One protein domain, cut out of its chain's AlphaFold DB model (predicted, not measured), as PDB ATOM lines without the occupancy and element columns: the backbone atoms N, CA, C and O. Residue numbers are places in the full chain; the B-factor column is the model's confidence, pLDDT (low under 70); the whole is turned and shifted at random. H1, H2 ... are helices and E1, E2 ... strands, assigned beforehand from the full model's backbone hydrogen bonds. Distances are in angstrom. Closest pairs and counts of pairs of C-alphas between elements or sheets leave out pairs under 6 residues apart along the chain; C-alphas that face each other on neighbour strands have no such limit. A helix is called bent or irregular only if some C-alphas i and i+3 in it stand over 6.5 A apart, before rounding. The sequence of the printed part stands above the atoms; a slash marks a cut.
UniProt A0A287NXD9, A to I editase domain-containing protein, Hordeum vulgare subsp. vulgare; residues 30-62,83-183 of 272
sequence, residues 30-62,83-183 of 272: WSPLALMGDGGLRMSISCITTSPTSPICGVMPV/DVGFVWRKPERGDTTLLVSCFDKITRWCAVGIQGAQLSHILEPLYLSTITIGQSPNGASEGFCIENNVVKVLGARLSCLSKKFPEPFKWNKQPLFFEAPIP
ATOM      1  N   TRP A  30     -12.784  11.533 -25.702       39.12
ATOM      2  CA  TRP A  30     -12.878  10.447 -24.728       39.12
ATOM      3  C   TRP A  30     -14.073  10.750 -23.820       39.12
ATOM      4  O   TRP A  30     -13.905  11.312 -22.739       39.12
ATOM      5  N   SER A  31     -15.274  10.444 -24.295       35.00
ATOM      6  CA  SER A  31     -16.513  10.568 -23.540       35.00
ATOM      7  C   SER A  31     -16.883   9.171 -23.061       35.00
ATOM      8  O   SER A  31     -17.576   8.461 -23.789       35.00
ATOM      9  N   PRO A  32     -16.384   8.719 -21.893       41.16
ATOM     10  CA  PRO A  32     -16.859   7.475 -21.321       41.16
ATOM     11  C   PRO A  32     -18.354   7.631 -21.045       41.16
ATOM     12  O   PRO A  32     -18.756   8.409 -20.179       41.16
ATOM     13  N   LEU A  33     -19.184   6.915 -21.801       41.50
ATOM     14  CA  LEU A  33     -20.589   6.769 -21.453       41.50
ATOM     15  C   LEU A  33     -20.667   5.647 -20.420       41.50
ATOM     16  O   LEU A  33     -20.384   4.494 -20.744       41.50
ATOM     17  N   ALA A  34     -20.991   6.004 -19.180       44.78
ATOM     18  CA  ALA A  34     -21.273   5.039 -18.130       44.78
ATOM     19  C   ALA A  34     -22.781   4.771 -18.100       44.78
ATOM     20  O   ALA A  34     -23.560   5.657 -17.741       44.78
ATOM     21  N   LEU A  35     -23.198   3.570 -18.501       47.50
ATOM     22  CA  LEU A  35     -24.584   3.123 -18.376       47.50
ATOM     23  C   LEU A  35     -24.670   2.113 -17.237       47.50
ATOM     24  O   LEU A  35     -23.913   1.142 -17.189       47.50
ATOM     25  N   MET A  36     -25.594   2.364 -16.315       42.97
ATOM     26  CA  MET A  36     -25.959   1.419 -15.269       42.97
ATOM     27  C   MET A  36     -27.187   0.649 -15.762       42.97
ATOM     28  O   MET A  36     -28.257   1.235 -15.915       42.97
ATOM     29  N   GLY A  37     -27.005  -0.634 -16.078       40.97
ATOM     30  CA  GLY A  37     -28.057  -1.536 -16.550       40.97
ATOM     31  C   GLY A  37     -27.762  -2.971 -16.112       40.97
ATOM     32  O   GLY A  37     -26.609  -3.401 -16.164       40.97
ATOM     33  N   ASP A  38     -28.797  -3.666 -15.636       47.38
ATOM     34  CA  ASP A  38     -28.803  -5.068 -15.182       47.38
ATOM     35  C   ASP A  38     -27.703  -5.445 -14.171       47.38
ATOM     36  O   ASP A  38     -27.069  -6.493 -14.264       47.38
ATOM     37  N   GLY A  39     -27.462  -4.573 -13.185       63.09
ATOM     38  CA  GLY A  39     -26.606  -4.874 -12.028       63.09
ATOM     39  C   GLY A  39     -25.097  -4.668 -12.222       63.09
ATOM     40  O   GLY A  39     -24.334  -4.990 -11.313       63.09
ATOM     41  N   GLY A  40     -24.648  -4.110 -13.355       77.12
ATOM     42  CA  GLY A  40     -23.229  -3.835 -13.623       77.12
ATOM     43  C   GLY A  40     -22.963  -2.456 -14.236       77.12
ATOM     44  O   GLY A  40     -23.799  -1.907 -14.957       77.12
ATOM     45  N   LEU A  41     -21.783  -1.891 -13.962       85.88
ATOM     46  CA  LEU A  41     -21.355  -0.605 -14.517       85.88
ATOM     47  C   LEU A  41     -20.599  -0.820 -15.831       85.88
ATOM     48  O   LEU A  41     -19.553  -1.470 -15.855       85.88
ATOM     49  N   ARG A  42     -21.109  -0.259 -16.928       89.81
ATOM     50  CA  ARG A  42     -20.540  -0.438 -18.271       89.81
ATOM     51  C   ARG A  42     -19.974   0.873 -18.790       89.81
ATOM     52  O   ARG A  42     -20.643   1.893 -18.669       89.81
ATOM     53  N   MET A  43     -18.783   0.844 -19.387       91.06
ATOM     54  CA  MET A  43     -18.151   2.010 -20.012       91.06
ATOM     55  C   MET A  43     -17.978   1.798 -21.516       91.06
ATOM     56  O   MET A  43     -17.481   0.759 -21.939       91.06
ATOM     57  N   SER A  44     -18.314   2.803 -22.323       89.25
ATOM     58  CA  SER A  44     -18.030   2.808 -23.765       89.25
ATOM     59  C   SER A  44     -17.096   3.957 -24.138       89.25
ATOM     60  O   SER A  44     -17.301   5.086 -23.698       89.25
ATOM     61  N   ILE A  45     -16.078   3.672 -24.950       85.50
ATOM     62  CA  ILE A  45     -15.081   4.621 -25.454       85.50
ATOM     63  C   ILE A  45     -15.100   4.547 -26.978       85.50
ATOM     64  O   ILE A  45     -14.933   3.482 -27.554       85.50
ATOM     65  N   SER A  46     -15.287   5.678 -27.643       75.56
ATOM     66  CA  SER A  46     -15.464   5.766 -29.098       75.56
ATOM     67  C   SER A  46     -14.218   5.436 -29.921       75.56
ATOM     68  O   SER A  46     -14.360   4.928 -31.026       75.56
ATOM     69  N   CYS A  47     -13.013   5.722 -29.423       68.12
ATOM     70  CA  CYS A  47     -11.764   5.263 -30.031       68.12
ATOM     71  C   CYS A  47     -10.594   5.359 -29.042       68.12
ATOM     72  O   CYS A  47     -10.607   6.178 -28.119       68.12
ATOM     73  N   ILE A  48      -9.556   4.554 -29.271       59.94
ATOM     74  CA  ILE A  48      -8.231   4.749 -28.676       59.94
ATOM     75  C   ILE A  48      -7.337   5.310 -29.779       59.94
ATOM     76  O   ILE A  48      -7.132   4.670 -30.805       59.94
ATOM     77  N   THR A  49      -6.807   6.517 -29.596       49.03
ATOM     78  CA  THR A  49      -5.848   7.098 -30.542       49.03
ATOM     79  C   THR A  49      -4.493   6.408 -30.392       49.03
ATOM     80  O   THR A  49      -3.718   6.760 -29.505       49.03
ATOM     81  N   THR A  50      -4.186   5.433 -31.243       39.75
ATOM     82  CA  THR A  50      -2.812   4.978 -31.498       39.75
ATOM     83  C   THR A  50      -2.184   5.958 -32.488       39.75
ATOM     84  O   THR A  50      -2.611   6.015 -33.640       39.75
ATOM     85  N   SER A  51      -1.225   6.786 -32.074       32.66
ATOM     86  CA  SER A  51      -0.391   7.476 -33.065       32.66
ATOM     87  C   SER A  51       0.469   6.429 -33.786       32.66
ATOM     88  O   SER A  51       0.899   5.467 -33.150       32.66
ATOM     89  N   PRO A  52       0.765   6.595 -35.086       31.12
ATOM     90  CA  PRO A  52       1.567   5.635 -35.855       31.12
ATOM     91  C   PRO A  52       3.008   5.462 -35.335       31.12
ATOM     92  O   PRO A  52       3.699   4.535 -35.736       31.12
ATOM     93  N   THR A  53       3.462   6.325 -34.424       28.94
ATOM     94  CA  THR A  53       4.797   6.294 -33.808       28.94
ATOM     95  C   THR A  53       4.788   5.905 -32.327       28.94
ATOM     96  O   THR A  53       5.809   6.053 -31.659       28.94
ATOM     97  N   SER A  54       3.664   5.453 -31.760       33.53
ATOM     98  CA  SER A  54       3.605   5.130 -30.326       33.53
ATOM     99  C   SER A  54       2.723   3.913 -30.047       33.53
ATOM    100  O   SER A  54       1.598   3.850 -30.553       33.53
ATOM    101  N   PRO A  55       3.177   2.954 -29.218       34.12
ATOM    102  CA  PRO A  55       2.307   1.882 -28.765       34.12
ATOM    103  C   PRO A  55       1.181   2.506 -27.932       34.12
ATOM    104  O   PRO A  55       1.438   3.410 -27.150       34.12
ATOM    105  N   ILE A  56      -0.059   2.066 -28.176       37.47
ATOM    106  CA  ILE A  56      -1.306   2.398 -27.455       37.47
ATOM    107  C   ILE A  56      -1.293   3.759 -26.738       37.47
ATOM    108  O   ILE A  56      -0.834   3.863 -25.606       37.47
ATOM    109  N   CYS A  57      -1.955   4.756 -27.339       38.94
ATOM    110  CA  CYS A  57      -2.019   6.142 -26.860       38.94
ATOM    111  C   CYS A  57      -0.713   6.905 -27.131       38.94
ATOM    112  O   CYS A  57       0.286   6.703 -26.459       38.94
ATOM    113  N   GLY A  58      -0.734   7.824 -28.102       36.97
ATOM    114  CA  GLY A  58       0.412   8.671 -28.453       36.97
ATOM    115  C   GLY A  58       0.961   9.504 -27.299       36.97
ATOM    116  O   GLY A  58       0.467  10.605 -27.052       36.97
ATOM    117  N   VAL A  59       1.968   8.986 -26.591       38.44
ATOM    118  CA  VAL A  59       2.577   9.624 -25.419       38.44
ATOM    119  C   VAL A  59       4.055   9.240 -25.280       38.44
ATOM    120  O   VAL A  59       4.428   8.094 -25.506       38.44
ATOM    121  N   MET A  60       4.888  10.200 -24.861       31.66
ATOM    122  CA  MET A  60       6.293   9.983 -24.496       31.66
ATOM    123  C   MET A  60       6.481   9.379 -23.087       31.66
ATOM    124  O   MET A  60       5.731   9.732 -22.168       31.66
ATOM    125  N   PRO A  61       7.523   8.548 -22.877       36.47
ATOM    126  CA  PRO A  61       7.949   8.114 -21.548       36.47
ATOM    127  C   PRO A  61       8.388   9.311 -20.696       36.47
ATOM    128  O   PRO A  61       8.904  10.300 -21.218       36.47
ATOM    129  N   VAL A  62       8.210   9.234 -19.376       37.84
ATOM    130  CA  VAL A  62       8.718  10.253 -18.443       37.84
ATOM    131  C   VAL A  62      10.253  10.168 -18.398       37.84
ATOM    132  O   VAL A  62      10.762   9.126 -17.984       37.84
ATOM    133  N   ASP A  83       7.216  -1.787 -20.702       54.09
ATOM    134  CA  ASP A  83       6.452  -0.571 -20.381       54.09
ATOM    135  C   ASP A  83       5.361  -0.742 -19.308       54.09
ATOM    136  O   ASP A  83       4.533   0.138 -19.035       54.09
ATOM    137  N   VAL A  84       5.336  -1.916 -18.676       53.41
ATOM    138  CA  VAL A  84       4.332  -2.279 -17.666       53.41
ATOM    139  C   VAL A  84       4.482  -1.424 -16.395       53.41
ATOM    140  O   VAL A  84       3.506  -1.214 -15.680       53.41
ATOM    141  N   GLY A  85       5.671  -0.866 -16.143       56.28
ATOM    142  CA  GLY A  85       5.962  -0.020 -14.979       56.28
ATOM    143  C   GLY A  85       5.787   1.492 -15.179       56.28
ATOM    144  O   GLY A  85       5.879   2.233 -14.200       56.28
ATOM    145  N   PHE A  86       5.545   1.974 -16.404       65.88
ATOM    146  CA  PHE A  86       5.532   3.412 -16.688       65.88
ATOM    147  C   PHE A  86       4.124   4.017 -16.641       65.88
ATOM    148  O   PHE A  86       3.159   3.490 -17.201       65.88
ATOM    149  N   VAL A  87       4.026   5.172 -15.976       72.50
ATOM    150  CA  VAL A  87       2.841   6.037 -16.002       72.50
ATOM    151  C   VAL A  87       3.007   7.042 -17.130       72.50
ATOM    152  O   VAL A  87       3.980   7.797 -17.166       72.50
ATOM    153  N   TRP A  88       2.022   7.090 -18.013       67.38
ATOM    154  CA  TRP A  88       2.028   7.950 -19.183       67.38
ATOM    155  C   TRP A  88       1.362   9.286 -18.874       67.38
ATOM    156  O   TRP A  88       0.374   9.362 -18.139       67.38
ATOM    157  N   ARG A  89       1.878  10.372 -19.455       74.06
ATOM    158  CA  ARG A  89       1.221  11.688 -19.408       74.06
ATOM    159  C   ARG A  89       0.274  11.864 -20.597       74.06
ATOM    160  O   ARG A  89       0.082  10.953 -21.387       74.06
ATOM    161  N   LYS A  90      -0.405  12.996 -20.729       64.19
ATOM    162  CA  LYS A  90      -1.063  13.344 -21.994       64.19
ATOM    163  C   LYS A  90      -0.082  14.114 -22.879       64.19
ATOM    164  O   LYS A  90       0.710  14.880 -22.333       64.19
ATOM    165  N   PRO A  91      -0.129  13.922 -24.210       58.91
ATOM    166  CA  PRO A  91       0.684  14.707 -25.125       58.91
ATOM    167  C   PRO A  91       0.281  16.181 -25.023       58.91
ATOM    168  O   PRO A  91      -0.881  16.519 -24.777       58.91
ATOM    169  N   GLU A  92       1.275  17.045 -25.150       56.41
ATOM    170  CA  GLU A  92       1.173  18.469 -24.865       56.41
ATOM    171  C   GLU A  92       0.407  19.209 -25.976       56.41
ATOM    172  O   GLU A  92       0.657  19.022 -27.166       56.41
ATOM    173  N   ARG A  93      -0.547  20.067 -25.592       51.16
ATOM    174  CA  ARG A  93      -1.118  21.104 -26.466       51.16
ATOM    175  C   ARG A  93      -1.184  22.398 -25.657       51.16
ATOM    176  O   ARG A  93      -2.217  22.692 -25.060       51.16
ATOM    177  N   GLY A  94      -0.076  23.135 -25.610       58.72
ATOM    178  CA  GLY A  94       0.086  24.325 -24.762       58.72
ATOM    179  C   GLY A  94       0.927  24.032 -23.517       58.72
ATOM    180  O   GLY A  94       1.841  23.227 -23.607       58.72
ATOM    181  N   ASP A  95       0.628  24.667 -22.381       45.78
ATOM    182  CA  ASP A  95       1.416  24.510 -21.149       45.78
ATOM    183  C   ASP A  95       1.445  23.060 -20.640       45.78
ATOM    184  O   ASP A  95       0.451  22.325 -20.707       45.78
ATOM    185  N   THR A  96       2.585  22.661 -20.074       46.81
ATOM    186  CA  THR A  96       2.886  21.291 -19.654       46.81
ATOM    187  C   THR A  96       1.898  20.794 -18.600       46.81
ATOM    188  O   THR A  96       2.031  21.040 -17.399       46.81
ATOM    189  N   THR A  97       0.876  20.053 -19.028       56.00
ATOM    190  CA  THR A  97      -0.075  19.460 -18.086       56.00
ATOM    191  C   THR A  97       0.486  18.151 -17.528       56.00
ATOM    192  O   THR A  97       0.707  17.180 -18.246       56.00
ATOM    193  N   LEU A  98       0.668  18.081 -16.206       67.88
ATOM    194  CA  LEU A  98       1.051  16.865 -15.465       67.88
ATOM    195  C   LEU A  98      -0.087  15.817 -15.406       67.88
ATOM    196  O   LEU A  98      -0.242  15.087 -14.426       67.88
ATOM    197  N   LEU A  99      -0.943  15.769 -16.429       77.00
ATOM    198  CA  LEU A  99      -2.106  14.895 -16.475       77.00
ATOM    199  C   LEU A  99      -1.693  13.499 -16.916       77.00
ATOM    200  O   LEU A  99      -1.117  13.324 -17.982       77.00
ATOM    201  N   VAL A 100      -2.068  12.506 -16.117       81.00
ATOM    202  CA  VAL A 100      -1.918  11.093 -16.479       81.00
ATOM    203  C   VAL A 100      -2.829  10.712 -17.651       81.00
ATOM    204  O   VAL A 100      -3.909  11.300 -17.837       81.00
ATOM    205  N   SER A 101      -2.405   9.712 -18.422       82.81
ATOM    206  CA  SER A 101      -3.149   9.197 -19.571       82.81
ATOM    207  C   SER A 101      -4.525   8.657 -19.163       82.81
ATOM    208  O   SER A 101      -4.784   8.318 -18.004       82.81
ATOM    209  N   CYS A 102      -5.455   8.580 -20.118       83.69
ATOM    210  CA  CYS A 102      -6.769   7.986 -19.856       83.69
ATOM    211  C   CYS A 102      -6.654   6.494 -19.510       83.69
ATOM    212  O   CYS A 102      -7.378   6.022 -18.639       83.69
ATOM    213  N   PHE A 103      -5.716   5.776 -20.131       84.62
ATOM    214  CA  PHE A 103      -5.488   4.360 -19.859       84.62
ATOM    215  C   PHE A 103      -4.972   4.115 -18.432       84.62
ATOM    216  O   PHE A 103      -5.465   3.223 -17.741       84.62
ATOM    217  N   ASP A 104      -4.070   4.965 -17.933       85.44
ATOM    218  CA  ASP A 104      -3.614   4.907 -16.537       85.44
ATOM    219  C   ASP A 104      -4.756   5.191 -15.551       85.44
ATOM    220  O   ASP A 104      -4.849   4.556 -14.501       85.44
ATOM    221  N   LYS A 105      -5.673   6.111 -15.888       87.56
ATOM    222  CA  LYS A 105      -6.870   6.367 -15.066       87.56
ATOM    223  C   LYS A 105      -7.790   5.153 -15.009       87.56
ATOM    224  O   LYS A 105      -8.270   4.825 -13.930       87.56
ATOM    225  N   ILE A 106      -7.996   4.474 -16.137       88.38
ATOM    226  CA  ILE A 106      -8.788   3.239 -16.199       88.38
ATOM    227  C   ILE A 106      -8.099   2.131 -15.399       88.38
ATOM    228  O   ILE A 106      -8.756   1.462 -14.606       88.38
ATOM    229  N   THR A 107      -6.777   1.991 -15.532       87.50
ATOM    230  CA  THR A 107      -5.976   1.038 -14.745       87.50
ATOM    231  C   THR A 107      -6.166   1.284 -13.249       87.50
ATOM    232  O   THR A 107      -6.461   0.362 -12.493       87.50
ATOM    233  N   ARG A 108      -6.097   2.551 -12.824       88.19
ATOM    234  CA  ARG A 108      -6.384   2.951 -11.445       88.19
ATOM    235  C   ARG A 108      -7.809   2.583 -11.028       88.19
ATOM    236  O   ARG A 108      -7.980   2.044  -9.943       88.19
ATOM    237  N   TRP A 109      -8.818   2.870 -11.846       91.38
ATOM    238  CA  TRP A 109     -10.209   2.524 -11.536       91.38
ATOM    239  C   TRP A 109     -10.433   1.016 -11.410       91.38
ATOM    240  O   TRP A 109     -11.203   0.594 -10.555       91.38
ATOM    241  N   CYS A 110      -9.728   0.203 -12.198       88.56
ATOM    242  CA  CYS A 110      -9.770  -1.252 -12.067       88.56
ATOM    243  C   CYS A 110      -9.123  -1.742 -10.760       88.56
ATOM    244  O   CYS A 110      -9.480  -2.805 -10.275       88.56
ATOM    245  N   ALA A 111      -8.207  -0.971 -10.163       87.94
ATOM    246  CA  ALA A 111      -7.588  -1.311  -8.882       87.94
ATOM    247  C   ALA A 111      -8.412  -0.818  -7.675       87.94
ATOM    248  O   ALA A 111      -8.776  -1.606  -6.804       87.94
ATOM    249  N   VAL A 112      -8.736   0.480  -7.627       88.38
ATOM    250  CA  VAL A 112      -9.316   1.136  -6.430       88.38
ATOM    251  C   VAL A 112     -10.804   1.489  -6.552       88.38
ATOM    252  O   VAL A 112     -11.387   2.070  -5.636       88.38
ATOM    253  N   GLY A 113     -11.420   1.160  -7.686       90.38
ATOM    254  CA  GLY A 113     -12.795   1.522  -8.008       90.38
ATOM    255  C   GLY A 113     -12.944   2.928  -8.608       90.38
ATOM    256  O   GLY A 113     -12.054   3.786  -8.540       90.38
ATOM    257  N   ILE A 114     -14.092   3.156  -9.246       92.06
ATOM    258  CA  ILE A 114     -14.438   4.390  -9.969       92.06
ATOM    259  C   ILE A 114     -15.000   5.500  -9.065       92.06
ATOM    260  O   ILE A 114     -14.952   6.671  -9.436       92.06
ATOM    261  N   GLN A 115     -15.517   5.154  -7.883       92.25
ATOM    262  CA  GLN A 115     -16.236   6.046  -6.963       92.25
ATOM    263  C   GLN A 115     -15.357   7.173  -6.398       92.25
ATOM    264  O   GLN A 115     -15.840   8.253  -6.056       92.25
ATOM    265  N   GLY A 116     -14.042   6.945  -6.337       92.25
ATOM    266  CA  GLY A 116     -13.087   7.899  -5.785       92.25
ATOM    267  C   GLY A 116     -13.175   8.045  -4.262       92.25
ATOM    268  O   GLY A 116     -13.978   7.410  -3.590       92.25
ATOM    269  N   ALA A 117     -12.310   8.900  -3.712       92.19
ATOM    270  CA  ALA A 117     -12.069   8.973  -2.267       92.19
ATOM    271  C   ALA A 117     -13.223   9.574  -1.442       92.19
ATOM    272  O   ALA A 117     -13.314   9.325  -0.252       92.19
ATOM    273  N   GLN A 118     -14.083  10.406  -2.039       91.44
ATOM    274  CA  GLN A 118     -15.208  10.989  -1.297       91.44
ATOM    275  C   GLN A 118     -16.296   9.935  -1.086       91.44
ATOM    276  O   GLN A 118     -16.693   9.655   0.037       91.44
ATOM    277  N   LEU A 119     -16.722   9.279  -2.168       93.38
ATOM    278  CA  LEU A 119     -17.756   8.251  -2.089       93.38
ATOM    279  C   LEU A 119     -17.284   6.970  -1.393       93.38
ATOM    280  O   LEU A 119     -18.127   6.242  -0.883       93.38
ATOM    281  N   SER A 120     -15.974   6.708  -1.295       92.06
ATOM    282  CA  SER A 120     -15.464   5.560  -0.528       92.06
ATOM    283  C   SER A 120     -15.742   5.640   0.975       92.06
ATOM    284  O   SER A 120     -15.601   4.635   1.657       92.06
ATOM    285  N   HIS A 121     -16.146   6.801   1.506       91.00
ATOM    286  CA  HIS A 121     -16.610   6.900   2.897       91.00
ATOM    287  C   HIS A 121     -17.949   6.204   3.136       91.00
ATOM    288  O   HIS A 121     -18.272   5.919   4.282       91.00
ATOM    289  N   ILE A 122     -18.747   5.991   2.085       92.81
ATOM    290  CA  ILE A 122     -20.121   5.476   2.198       92.81
ATOM    291  C   ILE A 122     -20.409   4.291   1.270       92.81
ATOM    292  O   ILE A 122     -21.430   3.632   1.439       92.81
ATOM    293  N   LEU A 123     -19.537   4.015   0.293       91.00
ATOM    294  CA  LEU A 123     -19.673   2.918  -0.666       91.00
ATOM    295  C   LEU A 123     -18.452   1.998  -0.633       91.00
ATOM    296  O   LEU A 123     -17.310   2.460  -0.636       91.00
ATOM    297  N   GLU A 124     -18.715   0.699  -0.757       90.25
ATOM    298  CA  GLU A 124     -17.719  -0.281  -1.190       90.25
ATOM    299  C   GLU A 124     -17.169   0.063  -2.593       90.25
ATOM    300  O   GLU A 124     -17.864   0.710  -3.390       90.25
ATOM    301  N   PRO A 125     -15.939  -0.366  -2.943       90.50
ATOM    302  CA  PRO A 125     -15.352  -0.066  -4.243       90.50
ATOM    303  C   PRO A 125     -16.228  -0.513  -5.424       90.50
ATOM    304  O   PRO A 125     -16.597  -1.682  -5.554       90.50
ATOM    305  N   LEU A 126     -16.526   0.433  -6.319       90.56
ATOM    306  CA  LEU A 126     -17.346   0.210  -7.506       90.56
ATOM    307  C   LEU A 126     -16.453  -0.057  -8.718       90.56
ATOM    308  O   LEU A 126     -15.674   0.805  -9.128       90.56
ATOM    309  N   TYR A 127     -16.599  -1.232  -9.325       90.94
ATOM    310  CA  TYR A 127     -15.802  -1.656 -10.474       90.94
ATOM    311  C   TYR A 127     -16.616  -1.669 -11.766       90.94
ATOM    312  O   TYR A 127     -17.825  -1.903 -11.766       90.94
ATOM    313  N   LEU A 128     -15.926  -1.440 -12.882       90.69
ATOM    314  CA  LEU A 128     -16.493  -1.616 -14.212       90.69
ATOM    315  C   LEU A 128     -16.667  -3.108 -14.497       90.69
ATOM    316  O   LEU A 128     -15.740  -3.891 -14.315       90.69
ATOM    317  N   SER A 129     -17.844  -3.487 -14.978       90.75
ATOM    318  CA  SER A 129     -18.122  -4.841 -15.454       90.75
ATOM    319  C   SER A 129     -17.635  -5.021 -16.889       90.75
ATOM    320  O   SER A 129     -17.108  -6.076 -17.236       90.75
ATOM    321  N   THR A 130     -17.799  -3.991 -17.726       90.25
ATOM    322  CA  THR A 130     -17.447  -4.058 -19.148       90.25
ATOM    323  C   THR A 130     -16.862  -2.747 -19.662       90.25
ATOM    324  O   THR A 130     -17.290  -1.663 -19.252       90.25
ATOM    325  N   ILE A 131     -15.940  -2.845 -20.619       89.62
ATOM    326  CA  ILE A 131     -15.381  -1.726 -21.377       89.62
ATOM    327  C   ILE A 131     -15.515  -2.024 -22.871       89.62
ATOM    328  O   ILE A 131     -14.914  -2.960 -23.383       89.62
ATOM    329  N   THR A 132     -16.281  -1.210 -23.589       88.69
ATOM    330  CA  THR A 132     -16.444  -1.322 -25.042       88.69
ATOM    331  C   THR A 132     -15.629  -0.242 -25.745       88.69
ATOM    332  O   THR A 132     -15.747   0.931 -25.391       88.69
ATOM    333  N   ILE A 133     -14.824  -0.611 -26.737       85.75
ATOM    334  CA  ILE A 133     -13.931   0.293 -27.471       85.75
ATOM    335  C   ILE A 133     -14.342   0.323 -28.944       85.75
ATOM    336  O   ILE A 133     -14.398  -0.713 -29.595       85.75
ATOM    337  N   GLY A 134     -14.629   1.509 -29.473       81.62
ATOM    338  CA  GLY A 134     -14.958   1.714 -30.880       81.62
ATOM    339  C   GLY A 134     -13.745   1.562 -31.792       81.62
ATOM    340  O   GLY A 134     -12.639   2.012 -31.473       81.62
ATOM    341  N   GLN A 135     -13.975   0.928 -32.939       75.69
ATOM    342  CA  GLN A 135     -12.970   0.746 -33.976       75.69
ATOM    343  C   GLN A 135     -12.804   2.001 -34.843       75.69
ATOM    344  O   GLN A 135     -13.755   2.737 -35.122       75.69
ATOM    345  N   SER A 136     -11.572   2.222 -35.303       69.81
ATOM    346  CA  SER A 136     -11.260   3.252 -36.294       69.81
ATOM    347  C   SER A 136     -11.477   2.708 -37.715       69.81
ATOM    348  O   SER A 136     -11.048   1.586 -37.991       69.81
ATOM    349  N   PRO A 137     -12.062   3.491 -38.643       64.50
ATOM    350  CA  PRO A 137     -12.213   3.097 -40.048       64.50
ATOM    351  C   PRO A 137     -10.889   2.785 -40.757       64.50
ATOM    352  O   PRO A 137     -10.879   2.011 -41.707       64.50
ATOM    353  N   ASN A 138      -9.776   3.358 -40.287       62.22
ATOM    354  CA  ASN A 138      -8.453   3.185 -40.894       62.22
ATOM    355  C   ASN A 138      -7.765   1.869 -40.486       62.22
ATOM    356  O   ASN A 138      -6.591   1.680 -40.790       62.22
ATOM    357  N   GLY A 139      -8.493   0.975 -39.808       52.94
ATOM    358  CA  GLY A 139      -7.981  -0.295 -39.315       52.94
ATOM    359  C   GLY A 139      -7.002  -0.121 -38.156       52.94
ATOM    360  O   GLY A 139      -6.375   0.921 -37.963       52.94
ATOM    361  N   ALA A 140      -6.881  -1.163 -37.347       55.78
ATOM    362  CA  ALA A 140      -5.676  -1.345 -36.562       55.78
ATOM    363  C   ALA A 140      -4.573  -1.880 -37.495       55.78
ATOM    364  O   ALA A 140      -4.890  -2.564 -38.469       55.78
ATOM    365  N   SER A 141      -3.298  -1.570 -37.224       55.59
ATOM    366  CA  SER A 141      -2.170  -2.189 -37.944       55.59
ATOM    367  C   SER A 141      -2.369  -3.707 -38.008       55.59
ATOM    368  O   SER A 141      -2.851  -4.282 -37.028       55.59
ATOM    369  N   GLU A 142      -2.006  -4.351 -39.123       50.62
ATOM    370  CA  GLU A 142      -2.108  -5.810 -39.272       50.62
ATOM    371  C   GLU A 142      -1.587  -6.516 -38.003       50.62
ATOM    372  O   GLU A 142      -0.468  -6.268 -37.553       50.62
ATOM    373  N   GLY A 143      -2.442  -7.328 -37.367       57.19
ATOM    374  CA  GLY A 143      -2.126  -8.059 -36.131       57.19
ATOM    375  C   GLY A 143      -2.489  -7.376 -34.800       57.19
ATOM    376  O   GLY A 143      -2.371  -8.012 -33.750       57.19
ATOM    377  N   PHE A 144      -2.975  -6.128 -34.784       62.44
ATOM    378  CA  PHE A 144      -3.410  -5.468 -33.546       62.44
ATOM    379  C   PHE A 144      -4.899  -5.715 -33.257       62.44
ATOM    380  O   PHE A 144      -5.779  -5.041 -33.782       62.44
ATOM    381  N   CYS A 145      -5.183  -6.663 -32.363       69.25
ATOM    382  CA  CYS A 145      -6.501  -6.811 -31.741       69.25
ATOM    383  C   CYS A 145      -6.566  -5.927 -30.486       69.25
ATOM    384  O   CYS A 145      -5.719  -6.064 -29.594       69.25
ATOM    385  N   ILE A 146      -7.532  -5.005 -30.425       68.75
ATOM    386  CA  ILE A 146      -7.674  -4.065 -29.305       68.75
ATOM    387  C   ILE A 146      -7.942  -4.855 -28.030       68.75
ATOM    388  O   ILE A 146      -7.271  -4.620 -27.027       68.75
ATOM    389  N   GLU A 147      -8.870  -5.810 -28.087       69.38
ATOM    390  CA  GLU A 147      -9.249  -6.638 -26.942       69.38
ATOM    391  C   GLU A 147      -8.029  -7.352 -26.342       69.38
ATOM    392  O   GLU A 147      -7.676  -7.128 -25.183       69.38
ATOM    393  N   ASN A 148      -7.301  -8.118 -27.158       73.75
ATOM    394  CA  ASN A 148      -6.152  -8.898 -26.700       73.75
ATOM    395  C   ASN A 148      -5.013  -8.027 -26.155       73.75
ATOM    396  O   ASN A 148      -4.395  -8.382 -25.151       73.75
ATOM    397  N   ASN A 149      -4.705  -6.900 -26.799       78.81
ATOM    398  CA  ASN A 149      -3.605  -6.041 -26.360       78.81
ATOM    399  C   ASN A 149      -3.960  -5.258 -25.091       78.81
ATOM    400  O   ASN A 149      -3.159  -5.204 -24.157       78.81
ATOM    401  N   VAL A 150      -5.167  -4.691 -25.024       81.94
ATOM    402  CA  VAL A 150      -5.626  -3.931 -23.856       81.94
ATOM    403  C   VAL A 150      -5.731  -4.831 -22.626       81.94
ATOM    404  O   VAL A 150      -5.223  -4.455 -21.569       81.94
ATOM    405  N   VAL A 151      -6.317  -6.025 -22.768       82.94
ATOM    406  CA  VAL A 151      -6.427  -7.005 -21.675       82.94
ATOM    407  C   VAL A 151      -5.044  -7.410 -21.174       82.94
ATOM    408  O   VAL A 151      -4.795  -7.363 -19.970       82.94
ATOM    409  N   LYS A 152      -4.111  -7.741 -22.078       82.56
ATOM    410  CA  LYS A 152      -2.742  -8.129 -21.702       82.56
ATOM    411  C   LYS A 152      -2.026  -7.025 -20.925       82.56
ATOM    412  O   LYS A 152      -1.490  -7.291 -19.851       82.56
ATOM    413  N   VAL A 153      -2.034  -5.790 -21.432       83.81
ATOM    414  CA  VAL A 153      -1.332  -4.665 -20.792       83.81
ATOM    415  C   VAL A 153      -1.979  -4.293 -19.457       83.81
ATOM    416  O   VAL A 153      -1.272  -4.084 -18.469       83.81
ATOM    417  N   LEU A 154      -3.313  -4.237 -19.392       84.62
ATOM    418  CA  LEU A 154      -4.024  -3.954 -18.146       84.62
ATOM    419  C   LEU A 154      -3.764  -5.046 -17.101       84.62
ATOM    420  O   LEU A 154      -3.444  -4.734 -15.954       84.62
ATOM    421  N   GLY A 155      -3.852  -6.315 -17.501       84.00
ATOM    422  CA  GLY A 155      -3.611  -7.462 -16.631       84.00
ATOM    423  C   GLY A 155      -2.186  -7.499 -16.085       84.00
ATOM    424  O   GLY A 155      -2.000  -7.712 -14.886       84.00
ATOM    425  N   ALA A 156      -1.185  -7.211 -16.920       84.06
ATOM    426  CA  ALA A 156       0.205  -7.102 -16.483       84.06
ATOM    427  C   ALA A 156       0.380  -5.995 -15.425       84.06
ATOM    428  O   ALA A 156       0.950  -6.235 -14.360       84.06
ATOM    429  N   ARG A 157      -0.199  -4.808 -15.659       85.12
ATOM    430  CA  ARG A 157      -0.133  -3.671 -14.723       85.12
ATOM    431  C   ARG A 157      -0.813  -3.966 -13.389       85.12
ATOM    432  O   ARG A 157      -0.247  -3.684 -12.335       85.12
ATOM    433  N   LEU A 158      -2.009  -4.552 -13.418       84.44
ATOM    434  CA  LEU A 158      -2.735  -4.932 -12.201       84.44
ATOM    435  C   LEU A 158      -2.008  -6.037 -11.424       84.44
ATOM    436  O   LEU A 158      -1.960  -5.997 -10.195       84.44
ATOM    437  N   SER A 159      -1.368  -6.974 -12.122       83.12
ATOM    438  CA  SER A 159      -0.576  -8.032 -11.487       83.12
ATOM    439  C   SER A 159       0.630  -7.466 -10.732       83.12
ATOM    440  O   SER A 159       0.881  -7.878  -9.600       83.12
ATOM    441  N   CYS A 160       1.323  -6.460 -11.279       80.88
ATOM    442  CA  CYS A 160       2.397  -5.748 -10.570       80.88
ATOM    443  C   CYS A 160       1.907  -5.018  -9.308       80.88
ATOM    444  O   CYS A 160       2.661  -4.822  -8.354       80.88
ATOM    445  N   LEU A 161       0.641  -4.606  -9.306       75.38
ATOM    446  CA  LEU A 161      -0.004  -3.869  -8.226       75.38
ATOM    447  C   LEU A 161      -0.515  -4.792  -7.101       75.38
ATOM    448  O   LEU A 161      -0.502  -4.385  -5.941       75.38
ATOM    449  N   SER A 162      -0.870  -6.040  -7.415       70.38
ATOM    450  CA  SER A 162      -1.507  -7.019  -6.511       70.38
ATOM    451  C   SER A 162      -0.893  -7.151  -5.109       70.38
ATOM    452  O   SER A 162      -1.624  -7.291  -4.134       70.38
ATOM    453  N   LYS A 163       0.435  -7.039  -4.969       66.81
ATOM    454  CA  LYS A 163       1.146  -7.217  -3.687       66.81
ATOM    455  C   LYS A 163       0.903  -6.102  -2.655       66.81
ATOM    456  O   LYS A 163       1.434  -6.190  -1.554       66.81
ATOM    457  N   LYS A 164       0.181  -5.030  -3.006       70.12
ATOM    458  CA  LYS A 164       0.139  -3.779  -2.221       70.12
ATOM    459  C   LYS A 164      -1.247  -3.353  -1.728       70.12
ATOM    460  O   LYS A 164      -1.336  -2.302  -1.098       70.12
ATOM    461  N   PHE A 165      -2.318  -4.095  -2.020       69.06
ATOM    462  CA  PHE A 165      -3.678  -3.610  -1.751       69.06
ATOM    463  C   PHE A 165      -4.288  -4.231  -0.492       69.06
ATOM    464  O   PHE A 165      -4.412  -5.454  -0.435       69.06
ATOM    465  N   PRO A 166      -4.685  -3.409   0.499       76.88
ATOM    466  CA  PRO A 166      -5.491  -3.879   1.615       76.88
ATOM    467  C   PRO A 166      -6.940  -4.141   1.170       76.88
ATOM    468  O   PRO A 166      -7.410  -3.589   0.171       76.88
ATOM    469  N   GLU A 167      -7.665  -4.944   1.948       74.25
ATOM    470  CA  GLU A 167      -9.130  -5.009   1.869       74.25
ATOM    471  C   GLU A 167      -9.731  -3.593   2.008       74.25
ATOM    472  O   GLU A 167      -9.176  -2.779   2.758       74.25
ATOM    473  N   PRO A 168     -10.827  -3.248   1.298       79.50
ATOM    474  CA  PRO A 168     -11.733  -4.108   0.515       79.50
ATOM    475  C   PRO A 168     -11.453  -4.145  -1.007       79.50
ATOM    476  O   PRO A 168     -12.338  -4.461  -1.813       79.50
ATOM    477  N   PHE A 169     -10.256  -3.756  -1.458       82.12
ATOM    478  CA  PHE A 169      -9.987  -3.597  -2.890       82.12
ATOM    479  C   PHE A 169      -9.823  -4.937  -3.623       82.12
ATOM    480  O   PHE A 169      -8.916  -5.722  -3.361       82.12
ATOM    481  N   LYS A 170     -10.668  -5.159  -4.635       73.88
ATOM    482  CA  LYS A 170     -10.698  -6.371  -5.465       73.88
ATOM    483  C   LYS A 170      -9.949  -6.141  -6.773       73.88
ATOM    484  O   LYS A 170     -10.544  -5.848  -7.804       73.88
ATOM    485  N   TRP A 171      -8.630  -6.301  -6.734       69.06
ATOM    486  CA  TRP A 171      -7.752  -6.125  -7.901       69.06
ATOM    487  C   TRP A 171      -7.864  -7.258  -8.941       69.06
ATOM    488  O   TRP A 171      -7.433  -7.099 -10.081       69.06
ATOM    489  N   ASN A 172      -8.445  -8.401  -8.562       65.75
ATOM    490  CA  ASN A 172      -8.605  -9.576  -9.422       65.75
ATOM    491  C   ASN A 172      -9.820  -9.500 -10.366       65.75
ATOM    492  O   ASN A 172      -9.981 -10.367 -11.222       65.75
ATOM    493  N   LYS A 173     -10.677  -8.480 -10.235       72.00
ATOM    494  CA  LYS A 173     -11.848  -8.292 -11.099       72.00
ATOM    495  C   LYS A 173     -11.508  -7.378 -12.270       72.00
ATOM    496  O   LYS A 173     -11.665  -6.163 -12.191       72.00
ATOM    497  N   GLN A 174     -11.049  -7.975 -13.366       80.75
ATOM    498  CA  GLN A 174     -10.871  -7.250 -14.622       80.75
ATOM    499  C   GLN A 174     -12.214  -7.101 -15.353       80.75
ATOM    500  O   GLN A 174     -13.001  -8.053 -15.369       80.75
ATOM    501  N   PRO A 175     -12.495  -5.935 -15.959       89.06
ATOM    502  CA  PRO A 175     -13.669  -5.777 -16.805       89.06
ATOM    503  C   PRO A 175     -13.537  -6.623 -18.074       89.06
ATOM    504  O   PRO A 175     -12.438  -6.819 -18.591       89.06
ATOM    505  N   LEU A 176     -14.673  -7.061 -18.614       88.94
ATOM    506  CA  LEU A 176     -14.723  -7.657 -19.948       88.94
ATOM    507  C   LEU A 176     -14.535  -6.569 -21.008       88.94
ATOM    508  O   LEU A 176     -15.159  -5.508 -20.918       88.94
ATOM    509  N   PHE A 177     -13.706  -6.831 -22.016       87.94
ATOM    510  CA  PHE A 177     -13.468  -5.900 -23.115       87.94
ATOM    511  C   PHE A 177     -14.250  -6.316 -24.353       87.94
ATOM    512  O   PHE A 177     -14.360  -7.496 -24.650       87.94
ATOM    513  N   PHE A 178     -14.800  -5.335 -25.063       87.06
ATOM    514  CA  PHE A 178     -15.538  -5.559 -26.303       87.06
ATOM    515  C   PHE A 178     -15.086  -4.570 -27.367       87.06
ATOM    516  O   PHE A 178     -14.874  -3.392 -27.074       87.06
ATOM    517  N   GLU A 179     -15.018  -5.020 -28.612       85.38
ATOM    518  CA  GLU A 179     -14.835  -4.140 -29.762       85.38
ATOM    519  C   GLU A 179     -16.205  -3.743 -30.328       85.38
ATOM    520  O   GLU A 179     -17.039  -4.589 -30.650       85.38
ATOM    521  N   ALA A 180     -16.467  -2.439 -30.406       86.00
ATOM    522  CA  ALA A 180     -17.666  -1.912 -31.047       86.00
ATOM    523  C   ALA A 180     -17.470  -1.833 -32.570       86.00
ATOM    524  O   ALA A 180     -16.357  -1.556 -33.032       86.00
ATOM    525  N   PRO A 181     -18.550  -2.016 -33.352       83.81
ATOM    526  CA  PRO A 181     -18.478  -1.969 -34.804       83.81
ATOM    527  C   PRO A 181     -18.006  -0.600 -35.293       83.81
ATOM    528  O   PRO A 181     -18.222   0.428 -34.642       83.81
ATOM    529  N   ILE A 182     -17.406  -0.587 -36.484       82.00
ATOM    530  CA  ILE A 182     -17.011   0.650 -37.158       82.00
ATOM    531  C   ILE A 182     -18.262   1.532 -37.332       82.00
ATOM    532  O   ILE A 182     -19.270   1.065 -37.873       82.00
ATOM    533  N   PRO A 183     -18.229   2.805 -36.894       81.06
ATOM    534  CA  PRO A 183     -19.386   3.685 -37.007       81.06
ATOM    535  C   PRO A 183     -19.771   3.896 -38.482       81.06
ATOM    536  O   PRO A 183     -18.887   3.913 -39.335       81.06
TER     537      PRO A 183
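Overview. This is residues 30 to 62 and 83 to 183 of the 272 residues of the protein "A to I editase domain-containing protein" of Hordeum vulgare subsp. vulgare (UniProt A0A287NXD9). A strongly twisted sheet of four strands forms a wall, and two helices, H1 and H3, cross each other beside it at a steep tilt, with H1 near the middle of the whole and H3 reaching the sheet by its first residues. Two long stretches without a named element, residues 46 to 62 and 83 to 101, run between the sheet's E2 and H1, with a cut between them. The printed part has 134 residues, with three named helices and four named strands in the order E1 E2 H1 H2 E3 H3 E4; the sheet is mixed, in the order E1 E2 E3 E4, and the class is mixed, helices and strands, with under half of the residues in named elements. The whole is compact and rounded, with a radius of gyration of the C-alphas of 15.5 A and spans of 43 by 36 by 28 A.

Along the chain. Find C-alpha 33 at (-20.589, 6.769, -21.453), where E1, residues 33 to 37, begins. E2 follows at residues 40 to 45, 16.7 A long. Past the cut, H1 takes residues 102 to 112, 15.3 A, and H2 residues 116 to 119. E3, residues 128 to 134, runs 17.1 A. H3, residues 146 to 164, is 28.2 A long and irregular, with C-alphas 160 and 163 7.1 A apart. E4, residues 176 to 180, ends at C-alpha 180 (-17.666, -1.912, -31.047).

Arrangement. Begin at edge strand E1: it forms a hairpin with E2, antiparallel at 155 degrees, where N 35 and O 42 are 3.1 A apart, within hydrogen-bond range. E2 and E3 are parallel at 22 degrees, with N 45 and O 132 at 2.8 A. E3 and edge strand E4 are parallel at 24 degrees, with N 133 and O 178 at 2.8 A. E3, H3 and E4 form a strand-helix-strand unit, two parallel neighbour strands joined through a helix, with a right-handed crossover. H3 only grazes the sheet with residues 146 to 151; its closest C-alphas to E4 are those of Glu 147 and Phe 177, 5.7 A. H1 is only just on the sheet, with 5 pairs of C-alphas within 10 A, and only grazes it with residues 106 to 110. H3 touches H1 with its residues 154 to 158 alone, at a steep tilt of 46 degrees, the same way; the closest C-alphas, of Thr 107 and Leu 154, are 6.3 A apart. H2 meets H1 only through their link and is not on the sheet. Every O i to N i+4 pair is within hydrogen-bond range in H1, and 13 of 15 in H3; H2 is too short for such a pair.

Size, cuts and confidence. Look to Ile 122 and Glu 142 for the two C-alphas farthest apart, 46.6 A. Residues 63 to 82 are not printed, and C-alphas 62 and 83 are 11.2 A apart across the cut. The links E3 to H3 and H3 to E4 are long. Mean pLDDT of the printed part is 70.9; 56 residues are under 70, among them residues 30 to 39, 47 to 62, 90 to 98 and 136 to 147.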